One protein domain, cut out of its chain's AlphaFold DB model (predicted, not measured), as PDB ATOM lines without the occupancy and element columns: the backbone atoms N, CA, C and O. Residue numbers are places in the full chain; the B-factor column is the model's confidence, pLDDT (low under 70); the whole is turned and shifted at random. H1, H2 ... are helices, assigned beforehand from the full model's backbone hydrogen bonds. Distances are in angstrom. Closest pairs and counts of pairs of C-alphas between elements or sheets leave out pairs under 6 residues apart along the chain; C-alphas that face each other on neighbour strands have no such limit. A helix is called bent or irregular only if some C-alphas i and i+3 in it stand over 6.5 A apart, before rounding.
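Overview. This is residues 51 to 246 of the 255 residues of an uncharacterized protein of Mesorhizobium sp (UniProt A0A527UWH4). The model is a long body with a corner: one arm is an up-and-down bundle of H1, H4, H5 and H6, the other the long helix H3 with short H2 packed on it. Loops of residues 82 to 123 lie by the corner between H3 and H4. The printed part has 196 residues with six named helices, H1 to H6 in order, and no named strand: all helix. It is extended, with a radius of gyration of the C-alphas of 25.4 A, and spans 85 by 39 by 29 A.

Arrangement. In the bundle each helix runs against the one before it in the chain. H1, residues 51 to 81, touches H4, residues 179 to 202, at a shallow tilt of 19 degrees, opposite ways; their closest C-alphas, of Tyr 66 and Ala 189, are 4.9 A apart. H5, residues 208 to 225, touches H1, closest at the C-alphas of Gly 56 and Ile 213, 5.8 A. H5 and H6, residues 231 to 246, form a hairpin, H5 touching with residues 211 to 218 alone; the closest C-alphas, of Lys 214 and Leu 240, are 7.0 A apart. H2, residues 124 to 132, and H3, residues 143 to 176, form a hairpin at 36 degrees, only just a steep tilt; H3 touches with residues 153 to 164 alone, closest at the C-alphas of Leu 127 and Leu 160, 5.7 A. H3 and H4 are close but not clearly touching; the closest C-alphas, of Arg 174 and Asp 180, are 6.6 A apart. Every O i to N i+4 pair is within hydrogen-bond range in H2, H3, H4 and H5, against 23 of 27 in H1 and 11 of 12 in H6.

Along the chain. H1 begins at C-alpha 51 (159.348, 111.472, 170.739), is 44.9 A long and is only just irregular, C-alphas 57 and 60 being 6.9 A apart. H2 measures 12.0 A, H3 49.5 A, H4 34.5 A, H5 25.7 A and H6 23.5 A, ending at C-alpha 246 (175.113, 103.436, 177.230).

Size, cuts and confidence. The farthest C-alphas, of Asp 143 and Thr 207, are 85.5 A apart. The printed part has no cut; the link H1 to H2 is long. Residues 226 to 233 have pLDDT under 70.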
ATOM      1  N   GLU A  51     159.624 110.437 169.739       94.25
ATOM      2  CA  GLU A  51     159.348 111.472 170.739       94.25
ATOM      3  C   GLU A  51     160.561 112.378 170.969       94.25
ATOM      4  O   GLU A  51     160.397 113.592 171.089       94.25
ATOM      5  N   LEU A  52     161.781 111.833 170.942       93.94
ATOM      6  CA  LEU A  52     163.007 112.629 171.044       93.94
ATOM      7  C   LEU A  52     163.137 113.595 169.858       93.94
ATOM      8  O   LEU A  52     163.417 114.778 170.053       93.94
ATOM      9  N   ILE A  53     162.848 113.125 168.641       94.56
ATOM     10  CA  ILE A  53     162.817 113.970 167.436       94.56
ATOM     11  C   ILE A  53     161.724 115.040 167.555       94.56
ATOM     12  O   ILE A  53     161.973 116.220 167.297       94.56
ATOM     13  N   ARG A  54     160.510 114.656 167.976       97.12
ATOM     14  CA  ARG A  54     159.382 115.583 168.146       97.12
ATOM     15  C   ARG A  54     159.715 116.698 169.139       97.12
ATOM     16  O   ARG A  54     159.460 117.862 168.834       97.12
ATOM     17  N   LEU A  55     160.288 116.362 170.295       96.50
ATOM     18  CA  LEU A  55     160.705 117.329 171.314       96.50
ATOM     19  C   LEU A  55     161.873 118.197 170.824       96.50
ATOM     20  O   LEU A  55     161.835 119.418 170.973       96.50
ATOM     21  N   GLY A  56     162.869 117.598 170.165       93.69
ATOM     22  CA  GLY A  56     163.989 118.322 169.558       93.69
ATOM     23  C   GLY A  56     163.533 119.390 168.558       93.69
ATOM     24  O   GLY A  56     164.027 120.517 168.579       93.69
ATOM     25  N   ASN A  57     162.511 119.087 167.753       96.00
ATOM     26  CA  ASN A  57     161.929 120.030 166.793       96.00
ATOM     27  C   ASN A  57     161.199 121.219 167.447       96.00
ATOM     28  O   ASN A  57     161.017 122.249 166.798       96.00
ATOM     29  N   GLN A  58     160.798 121.118 168.720       96.25
ATOM     30  CA  GLN A  58     160.151 122.212 169.461       96.25
ATOM     31  C   GLN A  58     161.159 123.205 170.057       96.25
ATOM     32  O   GLN A  58     160.806 124.348 170.355       96.25
ATOM     33  N   LEU A  59     162.423 122.795 170.196       93.50
ATOM     34  CA  LEU A  59     163.472 123.564 170.862       93.50
ATOM     35  C   LEU A  59     163.697 124.967 170.256       93.50
ATOM     36  O   LEU A  59     163.772 125.926 171.030       93.50
ATOM     37  N   PRO A  60     163.767 125.153 168.916       93.62
ATOM     38  CA  PRO A  60     163.978 126.483 168.345       93.62
ATOM     39  C   PRO A  60     162.834 127.451 168.660       93.62
ATOM     40  O   PRO A  60     163.089 128.613 168.965       93.62
ATOM     41  N   ALA A  61     161.587 126.970 168.630       94.44
ATOM     42  CA  ALA A  61     160.411 127.785 168.923       94.44
ATOM     43  C   ALA A  61     160.382 128.212 170.399       94.44
ATOM     44  O   ALA A  61     160.243 129.400 170.684       94.44
ATOM     45  N   ALA A  62     160.612 127.275 171.325       94.94
ATOM     46  CA  ALA A  62     160.669 127.572 172.758       94.94
ATOM     47  C   ALA A  62     161.805 128.553 173.103       94.94
ATOM     48  O   ALA A  62     161.630 129.473 173.904       94.94
ATOM     49  N   SER A  63     162.974 128.398 172.469       93.94
ATOM     50  CA  SER A  63     164.088 129.331 172.651       93.94
ATOM     51  C   SER A  63     163.766 130.719 172.098       93.94
ATOM     52  O   SER A  63     164.112 131.714 172.734       93.94
ATOM     53  N   ALA A  64     163.130 130.803 170.927       93.69
ATOM     54  CA  ALA A  64     162.744 132.073 170.321       93.69
ATOM     55  C   ALA A  64     161.709 132.815 171.177       93.69
ATOM     56  O   ALA A  64     161.854 134.015 171.393       93.69
ATOM     57  N   GLU A  65     160.718 132.110 171.728       95.12
ATOM     58  CA  GLU A  65     159.707 132.691 172.618       95.12
ATOM     59  C   GLU A  65     160.330 133.286 173.890       95.12
ATOM     60  O   GLU A  65     159.996 134.405 174.292       95.12
ATOM     61  N   TYR A  66     161.280 132.577 174.504       94.62
ATOM     62  CA  TYR A  66     161.987 133.087 175.677       94.62
ATOM     63  C   TYR A  66     162.817 134.341 175.360       94.62
ATOM     64  O   TYR A  66     162.748 135.320 176.105       94.62
ATOM     65  N   LEU A  67     163.561 134.344 174.248       92.81
ATOM     66  CA  LEU A  67     164.346 135.509 173.825       92.81
ATOM     67  C   LEU A  67     163.449 136.706 173.478       92.81
ATOM     68  O   LEU A  67     163.699 137.805 173.967       92.81
ATOM     69  N   ALA A  68     162.361 136.487 172.736       94.50
ATOM     70  CA  ALA A  68     161.382 137.528 172.419       94.50
ATOM     71  C   ALA A  68     160.743 138.122 173.688       94.50
ATOM     72  O   ALA A  68     160.542 139.331 173.786       94.50
ATOM     73  N   SER A  69     160.487 137.293 174.703       94.94
ATOM     74  CA  SER A  69     159.967 137.763 175.993       94.94
ATOM     75  C   SER A  69     160.983 138.642 176.744       94.94
ATOM     76  O   SER A  69     160.601 139.584 177.440       94.94
ATOM     77  N   LEU A  70     162.288 138.365 176.621       94.00
ATOM     78  CA  LEU A  70     163.334 139.231 177.181       94.00
ATOM     79  C   LEU A  70     163.410 140.571 176.442       94.00
ATOM     80  O   LEU A  70     163.524 141.613 177.088       94.00
ATOM     81  N   GLU A  71     163.308 140.549 175.113       95.25
ATOM     82  CA  GLU A  71     163.250 141.760 174.291       95.25
ATOM     83  C   GLU A  71     162.028 142.621 174.634       95.25
ATOM     84  O   GLU A  71     162.157 143.841 174.735       95.25
ATOM     85  N   GLU A  72     160.871 142.008 174.923       95.75
ATOM     86  CA  GLU A  72     159.677 142.717 175.406       95.75
ATOM     87  C   GLU A  72     159.972 143.494 176.702       95.75
ATOM     88  O   GLU A  72     159.609 144.666 176.819       95.75
ATOM     89  N   ILE A  73     160.686 142.895 177.666       96.12
ATOM     90  CA  ILE A  73     161.087 143.598 178.897       96.12
ATOM     91  C   ILE A  73     161.981 144.800 178.584       96.12
ATOM     92  O   ILE A  73     161.765 145.869 179.160       96.12
ATOM     93  N   GLU A  74     162.983 144.643 177.715       95.62
ATOM     94  CA  GLU A  74     163.884 145.745 177.350       95.62
ATOM     95  C   GLU A  74     163.145 146.862 176.613       95.62
ATOM     96  O   GLU A  74     163.382 148.040 176.883       95.62
ATOM     97  N   TRP A  75     162.203 146.509 175.738       97.06
ATOM     98  CA  TRP A  75     161.364 147.477 175.044       97.06
ATOM     99  C   TRP A  75     160.508 148.281 176.029       97.06
ATOM    100  O   TRP A  75     160.553 149.514 176.015       97.06
ATOM    101  N   ILE A  76     159.810 147.615 176.963       96.38
ATOM    102  CA  ILE A  76     159.043 148.307 178.015       96.38
ATOM    103  C   ILE A  76     159.982 149.163 178.875       96.38
ATOM    104  O   ILE A  76     159.637 150.284 179.249       96.38
ATOM    105  N   ALA A  77     161.174 148.664 179.203       95.81
ATOM    106  CA  ALA A  77     162.146 149.414 179.988       95.81
ATOM    107  C   ALA A  77     162.563 150.708 179.285       95.81
ATOM    108  O   ALA A  77     162.556 151.762 179.920       95.81
ATOM    109  N   ALA A  78     162.883 150.645 177.991       95.69
ATOM    110  CA  ALA A  78     163.259 151.800 177.184       95.69
ATOM    111  C   ALA A  78     162.110 152.814 177.076       95.69
ATOM    112  O   ALA A  78     162.316 153.999 177.356       95.69
ATOM    113  N   GLU A  79     160.901 152.337 176.772       96.19
ATOM    114  CA  GLU A  79     159.706 153.173 176.639       96.19
ATOM    115  C   GLU A  79     159.369 153.886 177.952       96.19
ATOM    116  O   GLU A  79     159.050 155.069 177.967       96.19
ATOM    117  N   TRP A  80     159.502 153.214 179.096       95.94
ATOM    118  CA  TRP A  80     159.104 153.785 180.385       95.94
ATOM    119  C   TRP A  80     160.236 154.458 181.159       95.94
ATOM    120  O   TRP A  80     159.967 155.117 182.169       95.94
ATOM    121  N   LYS A  81     161.486 154.357 180.691       93.38
ATOM    122  CA  LYS A  81     162.670 154.919 181.363       93.38
ATOM    123  C   LYS A  81     162.506 156.400 181.688       93.38
ATOM    124  O   LYS A  81     162.823 156.819 182.795       93.38
ATOM    125  N   HIS A  82     161.987 157.179 180.743       92.81
ATOM    126  CA  HIS A  82     161.823 158.627 180.889       92.81
ATOM    127  C   HIS A  82     160.692 159.023 181.855       92.81
ATOM    128  O   HIS A  82     160.661 160.155 182.328       92.81
ATOM    129  N   ARG A  83     159.765 158.102 182.161       94.38
ATOM    130  CA  ARG A  83     158.633 158.326 183.082       94.38
ATOM    131  C   ARG A  83     158.894 157.798 184.487       94.38
ATOM    132  O   ARG A  83     158.095 158.053 185.388       94.38
ATOM    133  N   TRP A  84     159.959 157.021 184.672       95.12
ATOM    134  CA  TRP A  84     160.290 156.434 185.961       95.12
ATOM    135  C   TRP A  84     160.832 157.512 186.912       95.12
ATOM    136  O   TRP A  84     161.840 158.146 186.596       95.12
ATOM    137  N   PRO A  85     160.183 157.760 188.064       94.69
ATOM    138  CA  PRO A  85     160.596 158.812 188.977       94.69
ATOM    139  C   PRO A  85     161.871 158.414 189.717       94.69
ATOM    140  O   PRO A  85     162.016 157.273 190.164       94.69
ATOM    141  N   LEU A  86     162.747 159.393 189.930       95.12
ATOM    142  CA  LEU A  86     163.825 159.271 190.904       95.12
ATOM    143  C   LEU A  86     163.257 159.404 192.322       95.12
ATOM    144  O   LEU A  86     162.320 160.170 192.564       95.12
ATOM    145  N   ALA A  87     163.822 158.655 193.262       94.88
ATOM    146  CA  ALA A  87     163.484 158.751 194.671       94.88
ATOM    147  C   ALA A  87     163.847 160.149 195.209       94.88
ATOM    148  O   ALA A  87     164.955 160.630 194.951       94.88
ATOM    149  N   PRO A  88     162.959 160.811 195.970       95.44
ATOM    150  CA  PRO A  88     163.278 162.089 196.598       95.44
ATOM    151  C   PRO A  88     164.512 161.999 197.494       95.44
ATOM    152  O   PRO A  88     164.720 160.988 198.169       95.44
ATOM    153  N   ASP A  89     165.315 163.063 197.524       94.25
ATOM    154  CA  ASP A  89     166.591 163.063 198.239       94.25
ATOM    155  C   ASP A  89     166.423 162.763 199.733       94.25
ATOM    156  O   ASP A  89     167.257 162.065 200.306       94.25
ATOM    157  N   GLU A  90     165.303 163.172 200.339       93.62
ATOM    158  CA  GLU A  90     164.996 162.938 201.753       93.62
ATOM    159  C   GLU A  90     164.858 161.466 202.136       93.62
ATOM    160  O   GLU A  90     165.025 161.128 203.301       93.62
ATOM    161  N   ILE A  91     164.539 160.588 201.184       94.81
ATOM    162  CA  ILE A  91     164.445 159.145 201.439       94.81
ATOM    163  C   ILE A  91     165.654 158.383 200.900       94.81
ATOM    164  O   ILE A  91     165.639 157.151 200.905       94.81
ATOM    165  N   THR A  92     166.688 159.092 200.435       95.19
ATOM    166  CA  THR A  92     167.894 158.481 199.876       95.19
ATOM    167  C   THR A  92     169.139 158.755 200.704       95.19
ATOM    168  O   THR A  92     169.260 159.778 201.370       95.19
ATOM    169  N   TRP A  93     170.110 157.848 200.623       91.94
ATOM    170  CA  TRP A  93     171.480 158.100 201.066       91.94
ATOM    171  C   TRP A  93     172.474 157.750 199.967       91.94
ATOM    172  O   TRP A  93     172.177 157.044 199.005       91.94
ATOM    173  N   ARG A  94     173.689 158.273 200.126       88.12
ATOM    174  CA  ARG A  94     174.695 158.337 199.063       88.12
ATOM    175  C   ARG A  94     175.143 156.974 198.531       88.12
ATOM    176  O   ARG A  94     175.642 156.912 197.413       88.12
ATOM    177  N   HIS A  95     175.094 155.922 199.343       88.62
ATOM    178  CA  HIS A  95     175.724 154.632 199.045       88.62
ATOM    179  C   HIS A  95     174.739 153.504 199.323       88.62
ATOM    180  O   HIS A  95     174.635 153.050 200.459       88.62
ATOM    181  N   GLY A  96     174.011 153.105 198.286       88.69
ATOM    182  CA  GLY A  96     173.201 151.900 198.309       88.69
ATOM    183  C   GLY A  96     173.999 150.679 197.872       88.69
ATOM    184  O   GLY A  96     174.964 150.784 197.107       88.69
ATOM    185  N   ASP A  97     173.578 149.526 198.353       89.81
ATOM    186  CA  ASP A  97     174.071 148.215 197.984       89.81
ATOM    187  C   ASP A  97     173.036 147.449 197.142       89.81
ATOM    188  O   ASP A  97     172.097 148.007 196.563       89.81
ATOM    189  N   TYR A  98     173.238 146.139 197.014       87.50
ATOM    190  CA  TYR A  98     172.327 145.285 196.266       87.50
ATOM    191  C   TYR A  98     170.931 145.173 196.900       87.50
ATOM    192  O   TYR A  98     169.975 144.911 196.172       87.50
ATOM    193  N   LEU A  99     170.789 145.327 198.215       89.19
ATOM    194  CA  LEU A  99     169.535 145.157 198.949       89.19
ATOM    195  C   LEU A  99     168.707 146.443 198.947       89.19
ATOM    196  O   LEU A  99     167.500 146.387 198.699       89.19
ATOM    197  N   ASP A 100     169.354 147.581 199.182       91.44
ATOM    198  CA  ASP A 100     168.694 148.869 199.417       91.44
ATOM    199  C   ASP A 100     168.804 149.862 198.246       91.44
ATOM    200  O   ASP A 100     168.153 150.908 198.267       91.44
ATOM    201  N   GLY A 101     169.585 149.535 197.214       94.19
ATOM    202  CA  GLY A 101     169.810 150.408 196.073       94.19
ATOM    203  C   GLY A 101     168.528 150.773 195.323       94.19
ATOM    204  O   GLY A 101     167.633 149.947 195.124       94.19
ATOM    205  N   GLU A 102     168.454 152.022 194.871       94.94
ATOM    206  CA  GLU A 102     167.404 152.534 193.998       94.94
ATOM    207  C   GLU A 102     167.313 151.686 192.732       94.94
ATOM    208  O   GLU A 102     168.328 151.284 192.162       94.94
ATOM    209  N   ARG A 103     166.084 151.389 192.296       94.94
ATOM    210  CA  ARG A 103     165.834 150.491 191.167       94.94
ATOM    211  C   ARG A 103     165.039 151.156 190.064       94.94
ATOM    212  O   ARG A 103     164.160 151.978 190.320       94.94
ATOM    213  N   ASP A 104     165.321 150.732 188.841       94.88
ATOM    214  CA  ASP A 104     164.528 151.077 187.671       94.88
ATOM    215  C   ASP A 104     163.218 150.266 187.610       94.88
ATOM    216  O   ASP A 104     162.894 149.448 188.484       94.88
ATOM    217  N   ILE A 105     162.454 150.472 186.538       95.12
ATOM    218  CA  ILE A 105     161.191 149.768 186.311       95.12
ATOM    219  C   ILE A 105     161.363 148.243 186.209       95.12
ATOM    220  O   ILE A 105     160.495 147.487 186.662       95.12
ATOM    221  N   THR A 106     162.506 147.782 185.693       93.56
ATOM    222  CA  THR A 106     162.856 146.360 185.564       93.56
ATOM    223  C   THR A 106     163.338 145.753 186.883       93.56
ATOM    224  O   THR A 106     163.316 144.532 187.041       93.56
ATOM    225  N   GLY A 107     163.678 146.570 187.881       92.06
ATOM    226  CA  GLY A 107     164.242 146.132 189.157       92.06
ATOM    227  C   GLY A 107     165.772 146.067 189.168       92.06
ATOM    228  O   GLY A 107     166.346 145.565 190.140       92.06
ATOM    229  N   ARG A 108     166.446 146.560 188.125       92.31
ATOM    230  CA  ARG A 108     167.905 146.723 188.098       92.31
ATOM    231  C   ARG A 108     168.300 147.931 188.928       92.31
ATOM    232  O   ARG A 108     167.507 148.853 189.085       92.31
ATOM    233  N   LEU A 109     169.522 147.916 189.453       93.50
ATOM    234  CA  LEU A 109     170.063 149.065 190.170       93.50
ATOM    235  C   LEU A 109     170.137 150.275 189.230       93.50
ATOM    236  O   LEU A 109     170.692 150.188 188.133       93.50
ATOM    237  N   LEU A 110     169.566 151.390 189.669       93.50
ATOM    238  CA  LEU A 110     169.498 152.636 188.926       93.50
ATOM    239  C   LEU A 110     170.632 153.547 189.381       93.50
ATOM    240  O   LEU A 110     170.711 153.968 190.535       93.50
ATOM    241  N   LYS A 111     171.510 153.877 188.438       92.56
ATOM    242  CA  LYS A 111     172.567 154.868 188.622       92.56
ATOM    243  C   LYS A 111     172.053 156.224 188.149       92.56
ATOM    244  O   LYS A 111     171.641 156.357 186.995       92.56
ATOM    245  N   ARG A 112     172.041 157.216 189.043       91.88
ATOM    246  CA  ARG A 112     171.590 158.573 188.710       91.88
ATOM    247  C   ARG A 112     172.583 159.249 187.755       91.88
ATOM    248  O   ARG A 112     173.782 158.983 187.851       91.88
ATOM    249  N   PRO A 113     172.119 160.129 186.850       89.75
ATOM    250  CA  PRO A 113     173.017 160.908 186.001       89.75
ATOM    251  C   PRO A 113     174.050 161.673 186.840       89.75
ATOM    252  O   PRO A 113     173.686 162.379 187.775       89.75
ATOM    253  N   GLY A 114     175.336 161.514 186.516       89.44
ATOM    254  CA  GLY A 114     176.441 162.193 187.205       89.44
ATOM    255  C   GLY A 114     176.908 161.552 188.518       89.44
ATOM    256  O   GLY A 114     177.941 161.953 189.045       89.44
ATOM    257  N   GLU A 115     176.217 160.536 189.035       90.81
ATOM    258  CA  GLU A 115     176.666 159.806 190.224       90.81
ATOM    259  C   GLU A 115     177.415 158.546 189.819       90.81
ATOM    260  O   GLU A 115     177.001 157.853 188.898       90.81
ATOM    261  N   GLU A 116     178.514 158.223 190.504       89.00
ATOM    262  CA  GLU A 116     179.277 156.997 190.242       89.00
ATOM    263  C   GLU A 116     178.633 155.760 190.887       89.00
ATOM    264  O   GLU A 116     178.699 154.656 190.336       89.00
ATOM    265  N   ARG A 117     177.977 155.960 192.032       89.62
ATOM    266  CA  ARG A 117     177.369 154.914 192.858       89.62
ATOM    267  C   ARG A 117     175.849 155.001 192.824       89.62
ATOM    268  O   ARG A 117     175.275 156.044 192.533       89.62
ATOM    269  N   VAL A 118     175.211 153.876 193.126       94.06
ATOM    270  CA  VAL A 118     173.759 153.786 193.301       94.06
ATOM    271  C   VAL A 118     173.406 154.376 194.665       94.06
ATOM    272  O   VAL A 118     174.131 154.163 195.641       94.06
ATOM    273  N   ARG A 119     172.301 155.118 194.743       94.69
ATOM    274  CA  ARG A 119     171.770 155.591 196.025       94.69
ATOM    275  C   ARG A 119     170.955 154.506 196.701       94.69
ATOM    276  O   ARG A 119     170.234 153.787 196.022       94.69
ATOM    277  N   GLY A 120     171.036 154.419 198.021       94.00
ATOM    278  CA  GLY A 120     170.146 153.561 198.799       94.00
ATOM    279  C   GLY A 120     168.829 154.279 199.081       94.00
ATOM    280  O   GLY A 120     168.817 155.506 199.206       94.00
ATOM    281  N   ILE A 121     167.729 153.534 199.167       95.19
ATOM    282  CA  ILE A 121     166.390 154.043 199.485       95.19
ATOM    283  C   ILE A 121     165.941 153.511 200.839       95.19
ATOM    284  O   ILE A 121     166.021 152.313 201.118       95.19
ATOM    285  N   ARG A 122     165.376 154.393 201.671       92.62
ATOM    286  CA  ARG A 122     164.837 154.014 202.984       92.62
ATOM    287  C   ARG A 122     163.678 153.050 202.796       92.62
ATOM    288  O   ARG A 122     162.664 153.395 202.186       92.62
ATOM    289  N   ASP A 123     163.801 151.857 203.369       91.62
ATOM    290  CA  ASP A 123     162.707 150.897 203.334       91.62
ATOM    291  C   ASP A 123     161.509 151.432 204.128       91.62
ATOM    292  O   ASP A 123     161.562 151.662 205.338       91.62
ATOM    293  N   VAL A 124     160.389 151.584 203.423       93.94
ATOM    294  CA  VAL A 124     159.097 151.992 203.981       93.94
ATOM    295  C   VAL A 124     158.664 151.057 205.111       93.94
ATOM    296  O   VAL A 124     158.051 151.529 206.067       93.94
ATOM    297  N   LYS A 125     158.965 149.749 205.035       93.38
ATOM    298  CA  LYS A 125     158.625 148.809 206.117       93.38
ATOM    299  C   LYS A 125     159.448 149.095 207.369       93.38
ATOM    300  O   LYS A 125     158.880 149.152 208.455       93.38
ATOM    301  N   HIS A 126     160.750 149.324 207.213       91.00
ATOM    302  CA  HIS A 126     161.629 149.678 208.323       91.00
ATOM    303  C   HIS A 126     161.225 151.011 208.973       91.00
ATOM    304  O   HIS A 126     161.082 151.084 210.191       91.00
ATOM    305  N   LEU A 127     160.936 152.041 208.170       92.56
ATOM    306  CA  LEU A 127     160.432 153.325 208.668       92.56
ATOM    307  C   LEU A 127     159.077 153.188 209.381       92.56
ATOM    308  O   LEU A 127     158.850 153.818 210.412       92.56
ATOM    309  N   ALA A 128     158.173 152.354 208.857       94.69
ATOM    310  CA  ALA A 128     156.897 152.079 209.508       94.69
ATOM    311  C   ALA A 128     157.088 151.370 210.855       94.69
ATOM    312  O   ALA A 128     156.417 151.732 211.818       94.69
ATOM    313  N   ALA A 129     158.015 150.410 210.932       93.56
ATOM    314  CA  ALA A 129     158.358 149.729 212.174       93.56
ATOM    315  C   ALA A 129     158.917 150.716 213.204       93.56
ATOM    316  O   ALA A 129     158.391 150.768 214.306       93.56
ATOM    317  N   ILE A 130     159.878 151.564 212.817       90.44
ATOM    318  CA  ILE A 130     160.428 152.636 213.663       90.44
ATOM    319  C   ILE A 130     159.314 153.482 214.292       90.44
ATOM    320  O   ILE A 130     159.296 153.672 215.505       90.44
ATOM    321  N   VAL A 131     158.378 153.973 213.475       93.19
ATOM    322  CA  VAL A 131     157.294 154.846 213.950       93.19
ATOM    323  C   VAL A 131     156.293 154.084 214.824       93.19
ATOM    324  O   VAL A 131     155.739 154.664 215.752       93.19
ATOM    325  N   ALA A 132     156.047 152.804 214.537       93.00
ATOM    326  CA  ALA A 132     155.099 151.976 215.280       93.00
ATOM    327  C   ALA A 132     155.651 151.480 216.625       93.00
ATOM    328  O   ALA A 132     154.892 151.328 217.577       93.00
ATOM    329  N   THR A 133     156.956 151.220 216.709       91.44
ATOM    330  CA  THR A 133     157.623 150.709 217.916       91.44
ATOM    331  C   THR A 133     158.288 151.812 218.731       91.44
ATOM    332  O   THR A 133     159.155 151.511 219.551       91.44
ATOM    333  N   ASP A 134     157.931 153.073 218.487       91.12
ATOM    334  CA  ASP A 134     158.424 154.208 219.258       91.12
ATOM    335  C   ASP A 134     158.131 153.996 220.751       91.12
ATOM    336  O   ASP A 134     156.998 153.705 221.141       91.12
ATOM    337  N   ARG A 135     159.167 154.081 221.590       86.06
ATOM    338  CA  ARG A 135     159.051 153.845 223.034       86.06
ATOM    339  C   ARG A 135     159.292 155.146 223.784       86.06
ATOM    340  O   ARG A 135     160.213 155.883 223.430       86.06
ATOM    341  N   PRO A 136     158.538 155.409 224.864       85.31
ATOM    342  CA  PRO A 136     158.814 156.562 225.700       85.31
ATOM    343  C   PRO A 136     160.232 156.463 226.269       85.31
ATOM    344  O   PRO A 136     160.690 155.397 226.690       85.31
ATOM    345  N   LEU A 137     160.930 157.597 226.284       89.12
ATOM    346  CA  LEU A 137     162.220 157.709 226.953       89.12
ATOM    347  C   LEU A 137     162.063 157.461 228.461       89.12
ATOM    348  O   LEU A 137     160.991 157.650 229.037       89.12
ATOM    349  N   ARG A 138     163.158 157.065 229.123       90.25
ATOM    350  CA  ARG A 138     163.191 156.929 230.589       90.25
ATOM    351  C   ARG A 138     162.843 158.265 231.257       90.25
ATOM    352  O   ARG A 138     163.206 159.322 230.746       90.25
ATOM    353  N   HIS A 139     162.207 158.219 232.428       88.25
ATOM    354  CA  HIS A 139     161.756 159.419 233.152       88.25
ATOM    355  C   HIS A 139     162.891 160.416 233.469       88.25
ATOM    356  O   HIS A 139     162.663 161.619 233.516       88.25
ATOM    357  N   ASN A 140     164.125 159.930 233.632       92.69
ATOM    358  CA  ASN A 140     165.320 160.732 233.907       92.69
ATOM    359  C   ASN A 140     166.070 161.193 232.640       92.69
ATOM    360  O   ASN A 140     167.217 161.631 232.721       92.69
ATOM    361  N   ALA A 141     165.457 161.072 231.461       92.19
ATOM    362  CA  ALA A 141     166.029 161.565 230.216       92.19
ATOM    363  C   ALA A 141     166.253 163.080 230.269       92.19
ATOM    364  O   ALA A 141     165.333 163.815 230.632       92.19
ATOM    365  N   SER A 142     167.431 163.546 229.847       95.38
ATOM    366  CA  SER A 142     167.713 164.978 229.709       95.38
ATOM    367  C   SER A 142     166.867 165.615 228.605       95.38
ATOM    368  O   SER A 142     166.471 164.947 227.644       95.38
ATOM    369  N   ASP A 143     166.639 166.926 228.694       94.94
ATOM    370  CA  ASP A 143     165.894 167.670 227.669       94.94
ATOM    371  C   ASP A 143     166.546 167.573 226.288       94.94
ATOM    372  O   ASP A 143     165.853 167.395 225.288       94.94
ATOM    373  N   ALA A 144     167.881 167.566 226.229       95.19
ATOM    374  CA  ALA A 144     168.621 167.363 224.985       95.19
ATOM    375  C   ALA A 144     168.313 166.000 224.336       95.19
ATOM    376  O   ALA A 144     168.143 165.910 223.118       95.19
ATOM    377  N   MET A 145     168.194 164.933 225.135       94.19
ATOM    378  CA  MET A 145     167.840 163.607 224.624       94.19
ATOM    379  C   MET A 145     166.382 163.553 224.156       94.19
ATOM    380  O   MET A 145     166.110 162.988 223.096       94.19
ATOM    381  N   ARG A 146     165.459 164.183 224.895       92.69
ATOM    382  CA  ARG A 146     164.047 164.303 224.488       92.69
ATOM    383  C   ARG A 146     163.908 165.059 223.172       92.69
ATOM    384  O   ARG A 146     163.229 164.574 222.270       92.69
ATOM    385  N   ALA A 147     164.604 166.185 223.027       94.00
ATOM    386  CA  ALA A 147     164.615 166.977 221.801       94.00
ATOM    387  C   ALA A 147     165.190 166.185 220.616       94.00
ATOM    388  O   ALA A 147     164.589 166.147 219.542       94.00
ATOM    389  N   ARG A 148     166.313 165.477 220.810       94.19
ATOM    390  CA  ARG A 148     166.906 164.622 219.770       94.19
ATOM    391  C   ARG A 148     165.960 163.502 219.336       94.19
ATOM    392  O   ARG A 148     165.837 163.248 218.141       94.19
ATOM    393  N   HIS A 149     165.295 162.853 220.289       93.38
ATOM    394  CA  HIS A 149     164.330 161.792 220.015       93.38
ATOM    395  C   HIS A 149     163.105 162.310 219.253       93.38
ATOM    396  O   HIS A 149     162.728 161.738 218.232       93.38
ATOM    397  N   ALA A 150     162.533 163.434 219.695       92.81
ATOM    398  CA  ALA A 150     161.412 164.079 219.018       92.81
ATOM    399  C   ALA A 150     161.768 164.461 217.572       92.81
ATOM    400  O   ALA A 150     161.003 164.168 216.653       92.81
ATOM    401  N   ASN A 151     162.958 165.033 217.358       94.75
ATOM    402  CA  ASN A 151     163.460 165.365 216.023       94.75
ATOM    403  C   ASN A 151     163.642 164.117 215.152       94.75
ATOM    404  O   ASN A 151     163.212 164.105 214.002       94.75
ATOM    405  N   TRP A 152     164.233 163.050 215.695       93.50
ATOM    406  CA  TRP A 152     164.403 161.790 214.971       93.50
ATOM    407  C   TRP A 152     163.060 161.179 214.550       93.50
ATOM    408  O   TRP A 152     162.889 160.822 213.383       93.50
ATOM    409  N   LEU A 153     162.081 161.131 215.457       94.19
ATOM    410  CA  LEU A 153     160.750 160.603 215.159       94.19
ATOM    411  C   LEU A 153     160.006 161.468 214.132       94.19
ATOM    412  O   LEU A 153     159.329 160.937 213.249       94.19
ATOM    413  N   ALA A 154     160.131 162.796 214.220       95.00
ATOM    414  CA  ALA A 154     159.559 163.717 213.240       95.00
ATOM    415  C   ALA A 154     160.149 163.485 211.839       95.00
ATOM    416  O   ALA A 154     159.398 163.387 210.863       95.00
ATOM    417  N   THR A 155     161.471 163.310 211.747       94.38
ATOM    418  CA  THR A 155     162.161 162.954 210.500       94.38
ATOM    419  C   THR A 155     161.676 161.610 209.961       94.38
ATOM    420  O   THR A 155     161.230 161.550 208.818       94.38
ATOM    421  N   ALA A 156     161.639 160.558 210.786       94.25
ATOM    422  CA  ALA A 156     161.173 159.235 210.366       94.25
ATOM    423  C   ALA A 156     159.719 159.258 209.857       94.25
ATOM    424  O   ALA A 156     159.400 158.636 208.843       94.25
ATOM    425  N   LYS A 157     158.829 160.025 210.504       95.81
ATOM    426  CA  LYS A 157     157.440 160.224 210.049       95.81
ATOM    427  C   LYS A 157     157.371 160.945 208.698       95.81
ATOM    428  O   LYS A 157     156.567 160.556 207.845       95.81
ATOM    429  N   ARG A 158     158.204 161.972 208.486       96.31
ATOM    430  CA  ARG A 158     158.301 162.685 207.201       96.31
ATOM    431  C   ARG A 158     158.803 161.756 206.097       96.31
ATOM    432  O   ARG A 158     158.145 161.647 205.063       96.31
ATOM    433  N   GLU A 159     159.913 161.060 206.330       96.00
ATOM    434  CA  GLU A 159     160.490 160.093 205.389       96.00
ATOM    435  C   GLU A 159     159.487 158.984 205.050       96.00
ATOM    436  O   GLU A 159     159.299 158.655 203.880       96.00
ATOM    437  N   LEU A 160     158.755 158.466 206.045       96.81
ATOM    438  CA  LEU A 160     157.725 157.447 205.839       96.81
ATOM    439  C   LEU A 160     156.612 157.933 204.904       96.81
ATOM    440  O   LEU A 160     156.164 157.188 204.031       96.81
ATOM    441  N   LYS A 161     156.152 159.179 205.075       97.31
ATOM    442  CA  LYS A 161     155.125 159.775 204.209       97.31
ATOM    443  C   LYS A 161     155.621 159.877 202.764       97.31
ATOM    444  O   LYS A 161     154.905 159.463 201.855       97.31
ATOM    445  N   ILE A 162     156.841 160.374 202.562       97.44
ATOM    446  CA  ILE A 162     157.457 160.519 201.234       97.44
ATOM    447  C   ILE A 162     157.674 159.145 200.588       97.44
ATOM    448  O   ILE A 162     157.256 158.918 199.452       97.44
ATOM    449  N   GLY A 163     158.241 158.193 201.332       96.50
ATOM    450  CA  GLY A 163     158.496 156.834 200.859       96.50
ATOM    451  C   GLY A 163     157.221 156.098 200.448       96.50
ATOM    452  O   GLY A 163     157.208 155.410 199.426       96.50
ATOM    453  N   LYS A 164     156.110 156.283 201.178       97.31
ATOM    454  CA  LYS A 164     154.797 155.741 200.787       97.31
ATOM    455  C   LYS A 164     154.324 156.301 199.445       97.31
ATOM    456  O   LYS A 164     153.898 155.521 198.597       97.31
ATOM    457  N   LEU A 165     154.422 157.615 199.237       96.81
ATOM    458  CA  LEU A 165     154.025 158.255 197.976       96.81
ATOM    459  C   LEU A 165     154.876 157.761 196.802       96.81
ATOM    460  O   LEU A 165     154.328 157.329 195.787       96.81
ATOM    461  N   TYR A 166     156.199 157.729 196.976       96.56
ATOM    462  CA  TYR A 166     157.126 157.204 195.974       96.56
ATOM    463  C   TYR A 166     156.823 155.738 195.619       96.56
ATOM    464  O   TYR A 166     156.750 155.367 194.444       96.56
ATOM    465  N   LYS A 167     156.560 154.892 196.625       95.38
ATOM    466  CA  LYS A 167     156.200 153.482 196.421       95.38
ATOM    467  C   LYS A 167     154.874 153.315 195.678       95.38
ATOM    468  O   LYS A 167     154.771 152.450 194.810       95.38
ATOM    469  N   VAL A 168     153.868 154.131 195.988       96.06
ATOM    470  CA  VAL A 168     152.587 154.132 195.262       96.06
ATOM    471  C   VAL A 168     152.800 154.521 193.799       96.06
ATOM    472  O   VAL A 168     152.294 153.834 192.912       96.06
ATOM    473  N   GLN A 169     153.584 155.565 193.530       95.94
ATOM    474  CA  GLN A 169     153.860 156.024 192.168       95.94
ATOM    475  C   GLN A 169     154.613 154.972 191.343       95.94
ATOM    476  O   GLN A 169     154.183 154.635 190.240       95.94
ATOM    477  N   THR A 170     155.694 154.406 191.878       95.69
ATOM    478  CA  THR A 170     156.487 153.367 191.194       95.69
ATOM    479  C   THR A 170     155.692 152.079 190.976       95.69
ATOM    480  O   THR A 170     155.765 151.483 189.902       95.69
ATOM    481  N   THR A 171     154.860 151.680 191.945       95.06
ATOM    482  CA  THR A 171     153.946 150.533 191.795       95.06
ATOM    483  C   THR A 171     152.909 150.793 190.707       95.06
ATOM    484  O   THR A 171     152.670 149.933 189.861       95.06
ATOM    485  N   ARG A 172     152.321 151.996 190.676       96.06
ATOM    486  CA  ARG A 172     151.380 152.394 189.626       96.06
ATOM    487  C   ARG A 172     152.035 152.328 188.249       96.06
ATOM    488  O   ARG A 172     151.446 151.747 187.347       96.06
ATOM    489  N   LEU A 173     153.233 152.888 188.087       95.81
ATOM    490  CA  LEU A 173     153.936 152.876 186.802       95.81
ATOM    491  C   LEU A 173     154.268 151.459 186.343       95.81
ATOM    492  O   LEU A 173     154.052 151.150 185.179       95.81
ATOM    493  N   ARG A 174     154.706 150.583 187.253       94.88
ATOM    494  CA  ARG A 174     154.975 149.176 186.929       94.88
ATOM    495  C   ARG A 174     153.722 148.423 186.474       94.88
ATOM    496  O   ARG A 174     153.791 147.617 185.552       94.88
ATOM    497  N   LYS A 175     152.575 148.721 187.091       95.00
ATOM    498  CA  LYS A 175     151.285 148.146 186.696       95.00
ATOM    499  C   LYS A 175     150.834 148.658 185.328       95.00
ATOM    500  O   LYS A 175     150.418 147.863 184.494       95.00
ATOM    501  N   VAL A 176     150.911 149.969 185.097       96.81
ATOM    502  CA  VAL A 176     150.463 150.591 183.837       96.81
ATOM    503  C   VAL A 176     151.376 150.215 182.668       96.81
ATOM    504  O   VAL A 176     150.888 150.058 181.556       96.81
ATOM    505  N   SER A 177     152.673 150.023 182.907       95.94
ATOM    506  CA  SER A 177     153.611 149.624 181.856       95.94
ATOM    507  C   SER A 177     153.469 148.173 181.400       95.94
ATOM    508  O   SER A 177     154.091 147.794 180.416       95.94
ATOM    509  N   GLY A 178     152.711 147.339 182.123       96.06
ATOM    510  CA  GLY A 178     152.634 145.901 181.851       96.06
ATOM    511  C   GLY A 178     153.907 145.128 182.216       96.06
ATOM    512  O   GLY A 178     153.997 143.936 181.932       96.06
ATOM    513  N   MET A 179     154.875 145.762 182.890       96.25
ATOM    514  CA  MET A 179     156.165 145.151 183.238       96.25
ATOM    515  C   MET A 179     156.012 143.876 184.078       96.25
ATOM    516  O   MET A 179     156.754 142.917 183.884       96.25
ATOM    517  N   ASP A 180     155.051 143.841 185.005       94.81
ATOM    518  CA  ASP A 180     154.811 142.645 185.826       94.81
ATOM    519  C   ASP A 180     154.306 141.463 184.980       94.81
ATOM    520  O   ASP A 180     154.726 140.327 185.198       94.81
ATOM    521  N   LEU A 181     153.471 141.733 183.972       95.75
ATOM    522  CA  LEU A 181     152.994 140.715 183.037       95.75
ATOM    523  C   LEU A 181     154.128 140.214 182.132       95.75
ATOM    524  O   LEU A 181     154.291 139.006 181.985       95.75
ATOM    525  N   ALA A 182     154.946 141.117 181.583       96.56
ATOM    526  CA  ALA A 182     156.101 140.750 180.759       96.56
ATOM    527  C   ALA A 182     157.110 139.891 181.543       96.56
ATOM    528  O   ALA A 182     157.586 138.865 181.061       96.56
ATOM    529  N   LYS A 183     157.366 140.228 182.814       95.50
ATOM    530  CA  LYS A 183     158.186 139.397 183.711       95.50
ATOM    531  C   LYS A 183     157.587 138.019 183.961       95.50
ATOM    532  O   LYS A 183     158.332 137.040 183.985       95.50
ATOM    533  N   ALA A 184     156.272 137.934 184.151       95.75
ATOM    534  CA  ALA A 184     155.591 136.654 184.304       95.75
ATOM    535  C   ALA A 184     155.714 135.796 183.033       95.75
ATOM    536  O   ALA A 184     155.992 134.604 183.143       95.75
ATOM    537  N   ARG A 185     155.607 136.400 181.841       96.12
ATOM    538  CA  ARG A 185     155.831 135.715 180.555       96.12
ATOM    539  C   ARG A 185     157.256 135.205 180.410       96.12
ATOM    540  O   ARG A 185     157.435 134.037 180.102       96.12
ATOM    541  N   VAL A 186     158.263 136.021 180.728       94.88
ATOM    542  CA  VAL A 186     159.667 135.573 180.736       94.88
ATOM    543  C   VAL A 186     159.869 134.397 181.688       94.88
ATOM    544  O   VAL A 186     160.539 133.429 181.333       94.88
ATOM    545  N   ALA A 187     159.296 134.455 182.892       93.69
ATOM    546  CA  ALA A 187     159.392 133.359 183.853       93.69
ATOM    547  C   ALA A 187     158.722 132.076 183.330       93.69
ATOM    548  O   ALA A 187     159.299 130.998 183.465       93.69
ATOM    549  N   ALA A 188     157.550 132.199 182.701       95.56
ATOM    550  CA  ALA A 188     156.838 131.086 182.083       95.56
ATOM    551  C   ALA A 188     157.614 130.500 180.895       95.56
ATOM    552  O   ALA A 188     157.884 129.306 180.894       95.56
ATOM    553  N   ALA A 189     158.062 131.325 179.945       95.12
ATOM    554  CA  ALA A 189     158.834 130.891 178.780       95.12
ATOM    555  C   ALA A 189     160.160 130.231 179.184       95.12
ATOM    556  O   ALA A 189     160.533 129.191 178.644       95.12
ATOM    557  N   LYS A 190     160.842 130.775 180.204       93.56
ATOM    558  CA  LYS A 190     162.029 130.140 180.787       93.56
ATOM    559  C   LYS A 190     161.701 128.753 181.334       93.56
ATOM    560  O   LYS A 190     162.454 127.812 181.089       93.56
ATOM    561  N   LYS A 191     160.616 128.640 182.108       92.62
ATOM    562  CA  LYS A 191     160.182 127.363 182.676       92.62
ATOM    563  C   LYS A 191     159.860 126.363 181.566       92.62
ATOM    564  O   LYS A 191     160.419 125.278 181.594       92.62
ATOM    565  N   SER A 192     159.070 126.749 180.568       94.00
ATOM    566  CA  SER A 192     158.732 125.897 179.425       94.00
ATOM    567  C   SER A 192     159.972 125.404 178.678       94.00
ATOM    568  O   SER A 192     160.066 124.222 178.364       94.00
ATOM    569  N   LEU A 193     160.957 126.278 178.438       94.19
ATOM    570  CA  LEU A 193     162.216 125.883 177.804       94.19
ATOM    571  C   LEU A 193     163.011 124.893 178.674       94.19
ATOM    572  O   LEU A 193     163.547 123.921 178.154       94.19
ATOM    573  N   SER A 194     163.069 125.115 179.990       92.69
ATOM    574  CA  SER A 194     163.735 124.215 180.944       92.69
ATOM    575  C   SER A 194     163.057 122.844 181.028       92.69
ATOM    576  O   SER A 194     163.726 121.810 181.008       92.69
ATOM    577  N   ASP A 195     161.725 122.831 181.094       93.56
ATOM    578  CA  ASP A 195     160.914 121.615 181.140       93.56
ATOM    579  C   ASP A 195     161.071 120.822 179.828       93.56
ATOM    580  O   ASP A 195     161.230 119.605 179.861       93.56
ATOM    581  N   LEU A 196     161.126 121.504 178.674       95.88
ATOM    582  CA  LEU A 196     161.383 120.873 177.376       95.88
ATOM    583  C   LEU A 196     162.773 120.231 177.307       95.88
ATOM    584  O   LEU A 196     162.902 119.103 176.836       95.88
ATOM    585  N   VAL A 197     163.815 120.922 177.779       94.19
ATOM    586  CA  VAL A 197     165.173 120.357 177.823       94.19
ATOM    587  C   VAL A 197     165.204 119.137 178.738       94.19
ATOM    588  O   VAL A 197     165.747 118.111 178.348       94.19
ATOM    589  N   THR A 198     164.553 119.204 179.900       93.50
ATOM    590  CA  THR A 198     164.433 118.055 180.812       93.50
ATOM    591  C   THR A 198     163.756 116.870 180.124       93.50
ATOM    592  O   THR A 198     164.321 115.780 180.104       93.50
ATOM    593  N   ALA A 199     162.622 117.098 179.456       94.75
ATOM    594  CA  ALA A 199     161.915 116.055 178.719       94.75
ATOM    595  C   ALA A 199     162.777 115.434 177.603       94.75
ATOM    596  O   ALA A 199     162.749 114.220 177.422       94.75
ATOM    597  N   ILE A 200     163.573 116.237 176.881       94.62
ATOM    598  CA  ILE A 200     164.537 115.749 175.874       94.62
ATOM    599  C   ILE A 200     165.593 114.843 176.519       94.62
ATOM    600  O   ILE A 200     165.944 113.803 175.960       94.62
ATOM    601  N   MET A 201     166.109 115.225 177.687       92.06
ATOM    602  CA  MET A 201     167.157 114.467 178.370       92.06
ATOM    603  C   MET A 201     166.652 113.135 178.936       92.06
ATOM    604  O   MET A 201     167.406 112.158 178.912       92.06
ATOM    605  N   GLU A 202     165.389 113.079 179.368       92.69
ATOM    606  CA  GLU A 202     164.710 111.876 179.877       92.69
ATOM    607  C   GLU A 202     164.395 110.837 178.791       92.69
ATOM    608  O   GLU A 202     164.268 109.653 179.099       92.69
ATOM    609  N   GLN A 203     164.288 111.238 177.520       92.69
ATOM    610  CA  GLN A 203     164.054 110.284 176.436       92.69
ATOM    611  C   GLN A 203     165.286 109.397 176.187       92.69
ATOM    612  O   GLN A 203     166.413 109.898 176.194       92.69
ATOM    613  N   PRO A 204     165.119 108.097 175.885       87.75
ATOM    614  CA  PRO A 204     166.221 107.281 175.384       87.75
ATOM    615  C   PRO A 204     166.685 107.823 174.026       87.75
ATOM    616  O   PRO A 204     165.853 108.183 173.193       87.75
ATOM    617  N   GLY A 205     168.003 107.899 173.831       85.69
ATOM    618  CA  GLY A 205     168.618 108.192 172.537       85.69
ATOM    619  C   GLY A 205     169.373 106.959 172.067       85.69
ATOM    620  O   GLY A 205     170.389 106.615 172.664       85.69
ATOM    621  N   THR A 206     168.853 106.279 171.050       84.94
ATOM    622  CA  THR A 206     169.392 104.995 170.564       84.94
ATOM    623  C   THR A 206     170.433 105.179 169.461       84.94
ATOM    624  O   THR A 206     171.062 104.219 169.020       84.94
ATOM    625  N   THR A 207     170.628 106.417 169.000       88.50
ATOM    626  CA  THR A 207     171.541 106.753 167.910       88.50
ATOM    627  C   THR A 207     172.369 108.004 168.208       88.50
ATOM    628  O   THR A 207     172.095 108.786 169.124       88.50
ATOM    629  N   MET A 208     173.373 108.250 167.359       87.62
ATOM    630  CA  MET A 208     174.117 109.511 167.365       87.62
ATOM    631  C   MET A 208     173.215 110.727 167.073       87.62
ATOM    632  O   MET A 208     173.485 111.818 167.569       87.62
ATOM    633  N   GLU A 209     172.131 110.558 166.309       89.56
ATOM    634  CA  GLU A 209     171.150 111.625 166.073       89.56
ATOM    635  C   GLU A 209     170.474 112.046 167.384       89.56
ATOM    636  O   GLU A 209     170.432 113.238 167.697       89.56
ATOM    637  N   GLY A 210     170.056 111.086 168.215       89.94
ATOM    638  CA  GLY A 210     169.519 111.358 169.546       89.94
ATOM    639  C   GLY A 210     170.522 112.053 170.465       89.94
ATOM    640  O   GLY A 210     170.159 112.992 171.178       89.94
ATOM    641  N   MET A 211     171.803 111.670 170.405       92.38
ATOM    642  CA  MET A 211     172.856 112.347 171.177       92.38
ATOM    643  C   MET A 211     173.038 113.802 170.738       92.38
ATOM    644  O   MET A 211     173.180 114.692 171.582       92.38
ATOM    645  N   LEU A 212     172.975 114.072 169.432       90.56
ATOM    646  CA  LEU A 212     173.036 115.432 168.899       90.56
ATOM    647  C   LEU A 212     171.832 116.270 169.339       90.56
ATOM    648  O   LEU A 212     172.030 117.422 169.725       90.56
ATOM    649  N   ILE A 213     170.615 115.711 169.344       93.12
ATOM    650  CA  ILE A 213     169.410 116.407 169.830       93.12
ATOM    651  C   ILE A 213     169.578 116.803 171.303       93.12
ATOM    652  O   ILE A 213     169.376 117.969 171.658       93.12
ATOM    653  N   LYS A 214     170.019 115.872 172.157       94.56
ATOM    654  CA  LYS A 214     170.274 116.145 173.581       94.56
ATOM    655  C   LYS A 214     171.349 117.220 173.783       94.56
ATOM    656  O   LYS A 214     171.146 118.176 174.533       94.56
ATOM    657  N   ALA A 215     172.468 117.131 173.063       91.31
ATOM    658  CA  ALA A 215     173.538 118.129 173.130       91.31
ATOM    659  C   ALA A 215     173.080 119.521 172.650       91.31
ATOM    660  O   ALA A 215     173.435 120.547 173.245       91.31
ATOM    661  N   GLN A 216     172.263 119.574 171.593       92.44
ATOM    662  CA  GLN A 216     171.665 120.812 171.090       92.44
ATOM    663  C   GLN A 216     170.705 121.437 172.105       92.44
ATOM    664  O   GLN A 216     170.726 122.661 172.260       92.44
ATOM    665  N   ALA A 217     169.922 120.632 172.828       92.94
ATOM    666  CA  ALA A 217     169.019 121.105 173.876       92.94
ATOM    667  C   ALA A 217     169.774 121.843 174.992       92.94
ATOM    668  O   ALA A 217     169.498 123.020 175.253       92.94
ATOM    669  N   VAL A 218     170.805 121.209 175.557       90.75
ATOM    670  CA  VAL A 218     171.659 121.812 176.597       90.75
ATOM    671  C   VAL A 218     172.359 123.071 176.076       90.75
ATOM    672  O   VAL A 218     172.370 124.113 176.735       90.75
ATOM    673  N   THR A 219     172.908 123.013 174.860       89.38
ATOM    674  CA  THR A 219     173.600 124.156 174.247       89.38
ATOM    675  C   THR A 219     172.664 125.346 174.044       89.38
ATOM    676  O   THR A 219     173.050 126.488 174.298       89.38
ATOM    677  N   THR A 220     171.437 125.098 173.587       90.25
ATOM    678  CA  THR A 220     170.437 126.142 173.324       90.25
ATOM    679  C   THR A 220     170.006 126.816 174.618       90.25
ATOM    680  O   THR A 220     170.026 128.044 174.701       90.25
ATOM    681  N   PHE A 221     169.725 126.031 175.659       89.00
ATOM    682  CA  PHE A 221     169.402 126.565 176.977       89.00
ATOM    683  C   PHE A 221     170.538 127.417 177.548       89.00
ATOM    684  O   PHE A 221     170.315 128.552 177.965       89.00
ATOM    685  N   ASN A 222     171.774 126.916 177.509       85.44
ATOM    686  CA  ASN A 222     172.933 127.636 178.037       85.44
ATOM    687  C   ASN A 222     173.184 128.955 177.298       85.44
ATOM    688  O   ASN A 222     173.427 129.981 177.938       85.44
ATOM    689  N   LYS A 223     173.065 128.956 175.963       84.62
ATOM    690  CA  LYS A 223     173.161 130.180 175.153       84.62
ATOM    691  C   LYS A 223     172.076 131.189 175.522       84.62
ATOM    692  O   LYS A 223     172.383 132.369 175.667       84.62
ATOM    693  N   ALA A 224     170.842 130.732 175.720       82.06
ATOM    694  CA  ALA A 224     169.734 131.594 176.117       82.06
ATOM    695  C   ALA A 224     169.887 132.135 177.554       82.06
ATOM    696  O   ALA A 224     169.479 133.257 177.853       82.06
ATOM    697  N   MET A 225     170.492 131.360 178.456       78.62
ATOM    698  CA  MET A 225     170.627 131.710 179.874       78.62
ATOM    699  C   MET A 225     171.852 132.571 180.202       78.62
ATOM    700  O   MET A 225     171.848 133.212 181.255       78.62
ATOM    701  N   ALA A 226     172.863 132.585 179.325       59.84
ATOM    702  CA  ALA A 226     174.035 133.467 179.208       59.84
ATOM    703  C   ALA A 226     174.855 133.856 180.467       59.84
ATOM    704  O   ALA A 226     175.884 134.502 180.294       59.84
ATOM    705  N   ARG A 227     174.452 133.535 181.711       51.28
ATOM    706  CA  ARG A 227     175.105 134.003 182.961       51.28
ATOM    707  C   ARG A 227     174.589 133.413 184.284       51.28
ATOM    708  O   ARG A 227     175.081 133.810 185.336       51.28
ATOM    709  N   LYS A 228     173.596 132.519 184.287       56.03
ATOM    710  CA  LYS A 228     173.107 131.864 185.516       56.03
ATOM    711  C   LYS A 228     173.416 130.378 185.442       56.03
ATOM    712  O   LYS A 228     172.920 129.753 184.517       56.03
ATOM    713  N   TYR A 229     174.183 129.854 186.401       52.72
ATOM    714  CA  TYR A 229     174.355 128.414 186.620       52.72
ATOM    715  C   TYR A 229     173.001 127.826 187.036       52.72
ATOM    716  O   TYR A 229     172.544 128.100 188.149       52.72
ATOM    717  N   PRO A 230     172.296 127.106 186.154       60.81
ATOM    718  CA  PRO A 230     171.091 126.396 186.539       60.81
ATOM    719  C   PRO A 230     171.536 125.081 187.184       60.81
ATOM    720  O   PRO A 230     172.308 124.347 186.575       60.81
ATOM    721  N   LEU A 231     171.046 124.766 188.387       60.81
ATOM    722  CA  LEU A 231     171.289 123.455 189.013       60.81
ATOM    723  C   LEU A 231     170.873 122.304 188.073       60.81
ATOM    724  O   LEU A 231     171.540 121.278 188.010       60.81
ATOM    725  N   ASP A 232     169.841 122.532 187.257       67.31
ATOM    726  CA  ASP A 232     169.356 121.587 186.243       67.31
ATOM    727  C   ASP A 232     170.419 121.255 185.176       67.31
ATOM    728  O   ASP A 232     170.458 120.144 184.652       67.31
ATOM    729  N   GLY A 233     171.336 122.188 184.889       69.50
ATOM    730  CA  GLY A 233     172.394 121.995 183.897       69.50
ATOM    731  C   GLY A 233     173.421 120.933 184.297       69.50
ATOM    732  O   GLY A 233     173.938 120.231 183.427       69.50
ATOM    733  N   GLU A 234     173.693 120.780 185.595       72.94
ATOM    734  CA  GLU A 234     174.587 119.731 186.106       72.94
ATOM    735  C   GLU A 234     173.949 118.346 185.959       72.94
ATOM    736  O   GLU A 234     174.604 117.397 185.520       72.94
ATOM    737  N   LEU A 235     172.646 118.247 186.242       81.88
ATOM    738  CA  LEU A 235     171.881 117.013 186.083       81.88
ATOM    739  C   LEU A 235     171.809 116.584 184.612       81.88
ATOM    740  O   LEU A 235     172.056 115.419 184.298       81.88
ATOM    741  N   TRP A 236     171.561 117.520 183.694       85.56
ATOM    742  CA  TRP A 236     171.567 117.222 182.261       85.56
ATOM    743  C   TRP A 236     172.953 116.802 181.764       85.56
ATOM    744  O   TRP A 236     173.059 115.867 180.975       85.56
ATOM    745  N   ALA A 237     174.034 117.427 182.239       83.12
ATOM    746  CA  ALA A 237     175.387 117.002 181.872       83.12
ATOM    747  C   ALA A 237     175.654 115.540 182.279       83.12
ATOM    748  O   ALA A 237     176.171 114.762 181.475       83.12
ATOM    749  N   ALA A 238     175.233 115.145 183.486       82.62
ATOM    750  CA  ALA A 238     175.328 113.763 183.951       82.62
ATOM    751  C   ALA A 238     174.463 112.799 183.114       82.62
ATOM    752  O   ALA A 238     174.938 111.737 182.714       82.62
ATOM    753  N   GLN A 239     173.224 113.180 182.786       85.25
ATOM    754  CA  GLN A 239     172.326 112.380 181.940       85.25
ATOM    755  C   GLN A 239     172.857 112.206 180.508       85.25
ATOM    756  O   GLN A 239     172.726 111.127 179.924       85.25
ATOM    757  N   LEU A 240     173.479 113.245 179.941       87.00
ATOM    758  CA  LEU A 240     174.120 113.166 178.629       87.00
ATOM    759  C   LEU A 240     175.307 112.201 178.667       87.00
ATOM    760  O   LEU A 240     175.408 111.335 177.803       87.00
ATOM    761  N   ALA A 241     176.166 112.309 179.685       83.44
ATOM    762  CA  ALA A 241     177.301 111.408 179.862       83.44
ATOM    763  C   ALA A 241     176.854 109.944 180.015       83.44
ATOM    764  O   ALA A 241     177.408 109.066 179.358       83.44
ATOM    765  N   ALA A 242     175.810 109.686 180.811       83.94
ATOM    766  CA  ALA A 242     175.228 108.354 180.955       83.94
ATOM    767  C   ALA A 242     174.682 107.814 179.621       83.94
ATOM    768  O   ALA A 242     174.941 106.663 179.279       83.94
ATOM    769  N   SER A 243     173.996 108.656 178.838       83.75
ATOM    770  CA  SER A 243     173.475 108.265 177.519       83.75
ATOM    771  C   SER A 243     174.600 107.908 176.535       83.75
ATOM    772  O   SER A 243     174.481 106.945 175.785       83.75
ATOM    773  N   VAL A 244     175.716 108.649 176.560       85.81
ATOM    774  CA  VAL A 244     176.897 108.362 175.725       85.81
ATOM    775  C   VAL A 244     177.556 107.040 176.126       85.81
ATOM    776  O   VAL A 244     177.906 106.253 175.250       85.81
ATOM    777  N   LEU A 245     177.704 106.777 177.429       84.25
ATOM    778  CA  LEU A 245     178.258 105.512 177.926       84.25
ATOM    779  C   LEU A 245     177.380 104.318 177.545       84.25
ATOM    780  O   LEU A 245     177.904 103.291 177.123       84.25
ATOM    781  N   GLN A 246     176.057 104.469 177.646       83.75
ATOM    782  CA  GLN A 246     175.113 103.436 177.230       83.75
ATOM    783  C   GLN A 246     175.253 103.128 175.733       83.75
ATOM    784  O   GLN A 246     175.461 101.971 175.371       83.75
TER     785      GLN A 246